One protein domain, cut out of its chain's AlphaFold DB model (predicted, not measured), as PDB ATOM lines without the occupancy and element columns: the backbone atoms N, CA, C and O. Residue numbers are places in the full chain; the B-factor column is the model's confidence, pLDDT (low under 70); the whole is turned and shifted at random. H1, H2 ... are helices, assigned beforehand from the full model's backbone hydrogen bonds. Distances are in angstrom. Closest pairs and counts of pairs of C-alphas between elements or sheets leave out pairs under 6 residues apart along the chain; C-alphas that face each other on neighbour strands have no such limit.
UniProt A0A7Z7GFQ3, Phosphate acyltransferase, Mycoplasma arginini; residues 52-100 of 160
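Overview. This is residues 52 to 100 of the 160 residues of the protein "Phosphate acyltransferase" of Mycoplasma arginini (UniProt A0A7Z7GFQ3). One long helix, H1, makes the length of a loose hook: at its end short H2 turns off at a corner, and H3 folds back beside H1, running opposite ways. Residues 52 to 59 of H1 stick out free. The printed part has 49 residues, with named helices H1, H2, H3 in chain order and no named strand: all helix, radius of gyration of the C-alphas 13.2 A, spans 43 by 19 by 8 A.

Along the chain. Find C-alpha 52 at (100.995, 50.428, 120.305); from there H1, residues 52 to 76, runs 36.1 A. H2 is residues 79 to 87. H3, residues 89 to 98, runs 14.3 A to C-alpha 98 at (85.311, 40.789, 106.268).

Arrangement. Look at the C-alphas of Val 75 and Thr 81, 5.0 A apart, the closest of H1 and H2, which touch only at the corner, H1 with residues 74 to 76 alone, at a steep tilt of 59 degrees. H3 is close but not clearly touching H1, closest C-alphas Gly 68 and Lys 96, 7.6 A, at a shallow tilt of 11 degrees. In H1, H2 and H3 every O i to N i+4 pair is within hydrogen-bond range.

Size, cuts and confidence. The C-alphas of Ser 52 and Leu 79, the two farthest apart, are 43.3 A apart. The printed part has no cut, both links are tight, and no printed residue is under 70 in pLDDT.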
ATOM      1  N   SER A  52     100.768  50.415 121.756       91.81
ATOM      2  CA  SER A  52     100.995  50.428 120.305       91.81
ATOM      3  C   SER A  52      99.993  49.549 119.554       91.81
ATOM      4  O   SER A  52      99.448  49.967 118.533       91.81
ATOM      5  N   GLY A  53      99.698  48.357 120.080       92.62
ATOM      6  CA  GLY A  53      98.694  47.447 119.535       92.62
ATOM      7  C   GLY A  53      97.286  48.038 119.591       92.62
ATOM      8  O   GLY A  53      96.563  47.985 118.600       92.62
ATOM      9  N   ASN A  54      96.909  48.675 120.704       90.94
ATOM     10  CA  ASN A  54      95.606  49.325 120.836       90.94
ATOM     11  C   ASN A  54      95.447  50.523 119.888       90.94
ATOM     12  O   ASN A  54      94.392  50.675 119.272       90.94
ATOM     13  N   ILE A  55      96.484  51.354 119.739       93.38
ATOM     14  CA  ILE A  55      96.483  52.446 118.753       93.38
ATOM     15  C   ILE A  55      96.316  51.863 117.348       93.38
ATOM     16  O   ILE A  55      95.408  52.271 116.629       93.38
ATOM     17  N   PHE A  56      97.122  50.863 116.984       92.56
ATOM     18  CA  PHE A  56      97.061  50.226 115.670       92.56
ATOM     19  C   PHE A  56      95.676  49.638 115.357       92.56
ATOM     20  O   PHE A  56      95.112  49.944 114.308       92.56
ATOM     21  N   LEU A  57      95.089  48.869 116.282       89.06
ATOM     22  CA  LEU A  57      93.756  48.278 116.116       89.06
ATOM     23  C   LEU A  57      92.669  49.345 115.937       89.06
ATOM     24  O   LEU A  57      91.878  49.262 114.998       89.06
ATOM     25  N   LYS A  58      92.656  50.384 116.781       87.62
ATOM     26  CA  LYS A  58      91.665  51.469 116.684       87.62
ATOM     27  C   LYS A  58      91.827  52.301 115.416       87.62
ATOM     28  O   LYS A  58      90.831  52.733 114.830       87.62
ATOM     29  N   THR A  59      93.066  52.532 114.985       91.69
ATOM     30  CA  THR A  59      93.354  53.202 113.716       91.69
ATOM     31  C   THR A  59      92.842  52.375 112.545       91.69
ATOM     32  O   THR A  59      92.196  52.940 111.660       91.69
ATOM     33  N   LEU A  60      93.065  51.057 112.544       88.81
ATOM     34  CA  LEU A  60      92.543  50.162 111.512       88.81
ATOM     35  C   LEU A  60      91.015  50.196 111.461       88.81
ATOM     36  O   LEU A  60      90.447  50.469 110.404       88.81
ATOM     37  N   GLU A  61      90.357  49.994 112.600       84.38
ATOM     38  CA  GLU A  61      88.896  50.005 112.707       84.38
ATOM     39  C   GLU A  61      88.302  51.322 112.184       84.38
ATOM     40  O   GLU A  61      87.447  51.330 111.292       84.38
ATOM     41  N   SER A  62      88.823  52.454 112.664       86.12
ATOM     42  CA  SER A  62      88.364  53.784 112.249       86.12
ATOM     43  C   SER A  62      88.605  54.041 110.760       86.12
ATOM     44  O   SER A  62      87.756  54.632 110.085       86.12
ATOM     45  N   SER A  63      89.736  53.570 110.225       90.38
ATOM     46  CA  SER A  63      90.080  53.718 108.808       90.38
ATOM     47  C   SER A  63      89.145  52.906 107.915       90.38
ATOM     48  O   SER A  63      88.645  53.437 106.922       90.38
ATOM     49  N   PHE A  64      88.837  51.656 108.280       86.25
ATOM     50  CA  PHE A  64      87.898  50.823 107.526       86.25
ATOM     51  C   PHE A  64      86.476  51.390 107.555       86.25
ATOM     52  O   PHE A  64      85.819  51.455 106.511       86.25
ATOM     53  N   LEU A  65      86.016  51.882 108.710       84.94
ATOM     54  CA  LEU A  65      84.723  52.564 108.823       84.94
ATOM     55  C   LEU A  65      84.671  53.838 107.964       84.94
ATOM     56  O   LEU A  65      83.679  54.077 107.268       84.94
ATOM     57  N   GLY A  66      85.736  54.645 107.977       90.31
ATOM     58  CA  GLY A  66      85.865  55.839 107.138       90.31
ATOM     59  C   GLY A  66      85.839  55.504 105.647       90.31
ATOM     60  O   GLY A  66      85.049  56.076 104.892       90.31
ATOM     61  N   PHE A  67      86.629  54.515 105.230       90.44
ATOM     62  CA  PHE A  67      86.669  54.036 103.850       90.44
ATOM     63  C   PHE A  67      85.308  53.503 103.385       90.44
ATOM     64  O   PHE A  67      84.835  53.863 102.306       90.44
ATOM     65  N   GLY A  68      84.617  52.726 104.224       89.25
ATOM     66  CA  GLY A  68      83.269  52.234 103.938       89.25
ATOM     67  C   GLY A  68      82.254  53.362 103.721       89.25
ATOM     68  O   GLY A  68      81.429  53.285 102.805       89.25
ATOM     69  N   LYS A  69      82.332  54.447 104.507       90.31
ATOM     70  CA  LYS A  69      81.493  55.644 104.310       90.31
ATOM     71  C   LYS A  69      81.794  56.334 102.978       90.31
ATOM     72  O   LYS A  69      80.862  56.655 102.242       90.31
ATOM     73  N   LEU A  70      83.072  56.515 102.639       93.75
ATOM     74  CA  LEU A  70      83.482  57.115 101.365       93.75
ATOM     75  C   LEU A  70      83.006  56.283 100.167       93.75
ATOM     76  O   LEU A  70      82.394  56.830  99.246       93.75
ATOM     77  N   LEU A  71      83.189  54.960 100.209       91.88
ATOM     78  CA  LEU A  71      82.679  54.051  99.180       91.88
ATOM     79  C   LEU A  71      81.157  54.139  99.041       91.88
ATOM     80  O   LEU A  71      80.641  54.237  97.927       91.88
ATOM     81  N   LYS A  72      80.426  54.153 100.163       90.81
ATOM     82  CA  LYS A  72      78.965  54.290 100.148       90.81
ATOM     83  C   LYS A  72      78.538  55.595  99.472       90.81
ATOM     84  O   LYS A  72      77.609  55.564  98.663       90.81
ATOM     85  N   ASN A  73      79.221  56.703  99.752       94.50
ATOM     86  CA  ASN A  73      78.937  58.001  99.137       94.50
ATOM     87  C   ASN A  73      79.170  57.978  97.620       94.50
ATOM     88  O   ASN A  73      78.345  58.493  96.868       94.50
ATOM     89  N   ILE A  74      80.245  57.329  97.160       94.38
ATOM     90  CA  ILE A  74      80.530  57.161  95.727       94.38
ATOM     91  C   ILE A  74      79.424  56.348  95.051       94.38
ATOM     92  O   ILE A  74      78.877  56.782  94.039       94.38
ATOM     93  N   VAL A  75      79.051  55.201  95.627       94.19
ATOM     94  CA  VAL A  75      78.011  54.323  95.066       94.19
ATOM     95  C   VAL A  75      76.669  55.054  94.943       94.19
ATOM     96  O   VAL A  75      75.989  54.932  93.924       94.19
ATOM     97  N   HIS A  76      76.302  55.881  95.924       93.19
ATOM     98  CA  HIS A  76      75.008  56.574  95.939       93.19
ATOM     99  C   HIS A  76      74.984  57.911  95.181       93.19
ATOM    100  O   HIS A  76      73.912  58.514  95.095       93.19
ATOM    101  N   LYS A  77      76.109  58.357  94.601       96.19
ATOM    102  CA  LYS A  77      76.265  59.690  93.995       96.19
ATOM    103  C   LYS A  77      75.256  59.998  92.882       96.19
ATOM    104  O   LYS A  77      74.700  61.090  92.857       96.19
ATOM    105  N   ASN A  78      75.034  59.083  91.938       95.81
ATOM    106  CA  ASN A  78      74.091  59.272  90.829       95.81
ATOM    107  C   ASN A  78      73.561  57.931  90.289       95.81
ATOM    108  O   ASN A  78      73.952  56.862  90.749       95.81
ATOM    109  N   LEU A  79      72.641  57.973  89.316       96.12
ATOM    110  CA  LEU A  79      72.032  56.771  88.725       96.12
ATOM    111  C   LEU A  79      73.080  55.791  88.171       96.12
ATOM    112  O   LEU A  79      72.987  54.592  88.425       96.12
ATOM    113  N   LYS A  80      74.120  56.297  87.496       96.81
ATOM    114  CA  LYS A  80      75.198  55.471  86.933       96.81
ATOM    115  C   LYS A  80      75.965  54.719  88.023       96.81
ATOM    116  O   LYS A  80      76.158  53.510  87.911       96.81
ATOM    117  N   THR A  81      76.378  55.405  89.092       95.69
ATOM    118  CA  THR A  81      77.108  54.763  90.200       95.69
ATOM    119  C   THR A  81      76.228  53.798  90.988       95.69
ATOM    120  O   THR A  81      76.720  52.767  91.438       95.69
ATOM    121  N   LYS A  82      74.923  54.078  91.101       95.38
ATOM    122  CA  LYS A  82      73.963  53.177  91.753       95.38
ATOM    123  C   LYS A  82      73.800  51.867  90.988       95.38
ATOM    124  O   LYS A  82      73.812  50.810  91.612       95.38
ATOM    125  N   ILE A  83      73.703  51.924  89.657       96.38
ATOM    126  CA  ILE A  83      73.657  50.719  88.812       96.38
ATOM    127  C   ILE A  83      74.955  49.915  88.974       96.38
ATOM    128  O   ILE A  83      74.897  48.716  89.231       96.38
ATOM    129  N   GLY A  84      76.120  50.571  88.927       95.44
ATOM    130  CA  GLY A  84      77.406  49.902  89.170       95.44
ATOM    131  C   GLY A  84      77.497  49.254  90.559       95.44
ATOM    132  O   GLY A  84      77.927  48.112  90.691       95.44
ATOM    133  N   GLY A  85      77.022  49.946  91.597       94.12
ATOM    134  CA  GLY A  85      76.966  49.402  92.953       94.12
ATOM    135  C   GLY A  85      75.989  48.237  93.109       94.12
ATOM    136  O   GLY A  85      76.238  47.351  93.920       94.12
ATOM    137  N   LEU A  86      74.905  48.205  92.328       95.00
ATOM    138  CA  LEU A  86      73.979  47.074  92.306       95.00
ATOM    139  C   LEU A  86      74.645  45.824  91.720       95.00
ATOM    140  O   LEU A  86      74.492  44.745  92.291       95.00
ATOM    141  N   LEU A  87      75.418  45.979  90.639       96.00
ATOM    142  CA  LEU A  87      76.178  44.883  90.028       96.00
ATOM    143  C   LEU A  87      77.223  44.304  90.991       96.00
ATOM    144  O   LEU A  87      77.386  43.092  91.046       96.00
ATOM    145  N   LEU A  88      77.871  45.160  91.787       95.19
ATOM    146  CA  LEU A  88      78.889  44.770  92.773       95.19
ATOM    147  C   LEU A  88      78.319  44.501  94.174       95.19
ATOM    148  O   LEU A  88      79.069  44.360  95.140       95.19
ATOM    149  N   ARG A  89      76.992  44.486  94.343       92.56
ATOM    150  CA  ARG A  89      76.365  44.484  95.675       92.56
ATOM    151  C   ARG A  89      76.800  43.289  96.522       92.56
ATOM    152  O   ARG A  89      76.967  43.439  97.734       92.56
ATOM    153  N   LYS A  90      76.948  42.109  95.913       93.38
ATOM    154  CA  LYS A  90      77.332  40.880  96.626       93.38
ATOM    155  C   LYS A  90      78.771  40.974  97.133       93.38
ATOM    156  O   LYS A  90      79.046  40.620  98.274       93.38
ATOM    157  N   GLU A  91      79.662  41.505  96.314       92.25
ATOM    158  CA  GLU A  91      81.092  41.659  96.561       92.25
ATOM    159  C   GLU A  91      81.339  42.761  97.593       92.25
ATOM    160  O   GLU A  91      82.092  42.555  98.540       92.25
ATOM    161  N   LEU A  92      80.628  43.888  97.482       89.81
ATOM    162  CA  LEU A  92      80.661  44.967  98.472       89.81
ATOM    163  C   LEU A  92      80.139  44.504  99.837       89.81
ATOM    164  O   LEU A  92      80.675  44.914 100.867       89.81
ATOM    165  N   LYS A  93      79.121  43.631  99.859       89.00
ATOM    166  CA  LYS A  93      78.643  43.014 101.102       89.00
ATOM    167  C   LYS A  93      79.712  42.100 101.707       89.00
ATOM    168  O   LYS A  93      80.073  42.307 102.856       89.00
ATOM    169  N   LYS A  94      80.286  41.177 100.924       88.50
ATOM    170  CA  LYS A  94      81.388  40.307 101.382       88.50
ATOM    171  C   LYS A  94      82.580  41.110 101.908       88.50
ATOM    172  O   LYS A  94      83.164  40.751 102.924       88.50
ATOM    173  N   PHE A  95      82.928  42.199 101.225       85.69
ATOM    174  CA  PHE A  95      83.985  43.106 101.659       85.69
ATOM    175  C   PHE A  95      83.656  43.723 103.018       85.69
ATOM    176  O   PHE A  95      84.484  43.658 103.917       85.69
ATOM    177  N   LYS A  96      82.444  44.266 103.194       85.06
ATOM    178  CA  LYS A  96      81.996  44.809 104.483       85.06
ATOM    179  C   LYS A  96      82.067  43.751 105.590       85.06
ATOM    180  O   LYS A  96      82.601  44.042 106.653       85.06
ATOM    181  N   ASP A  97      81.562  42.549 105.324       84.12
ATOM    182  CA  ASP A  97      81.485  41.473 106.314       84.12
ATOM    183  C   ASP A  97      82.892  41.028 106.774       84.12
ATOM    184  O   ASP A  97      83.085  40.704 107.943       84.12
ATOM    185  N   LYS A  98      83.913  41.099 105.905       82.06
ATOM    186  CA  LYS A  98      85.311  40.789 106.268       82.06
ATOM    187  C   LYS A  98      85.897  41.732 107.331       82.06
ATOM    188  O   LYS A  98      86.805  41.329 108.053       82.06
ATOM    189  N   PHE A  99      85.402  42.965 107.425       77.88
ATOM    190  CA  PHE A  99      85.887  43.978 108.374       77.88
ATOM    191  C   PHE A  99      84.903  44.253 109.515       77.88
ATOM    192  O   PHE A  99      85.091  45.201 110.277       77.88
ATOM    193  N   ASP A 100      83.843  43.455 109.636       79.44
ATOM    194  CA  ASP A 100      82.875  43.599 110.716       79.44
ATOM    195  C   ASP A 100      83.411  42.940 111.993       79.44
ATOM    196  O   ASP A 100      83.460  41.714 112.106       79.44
TER     197      ASP A 100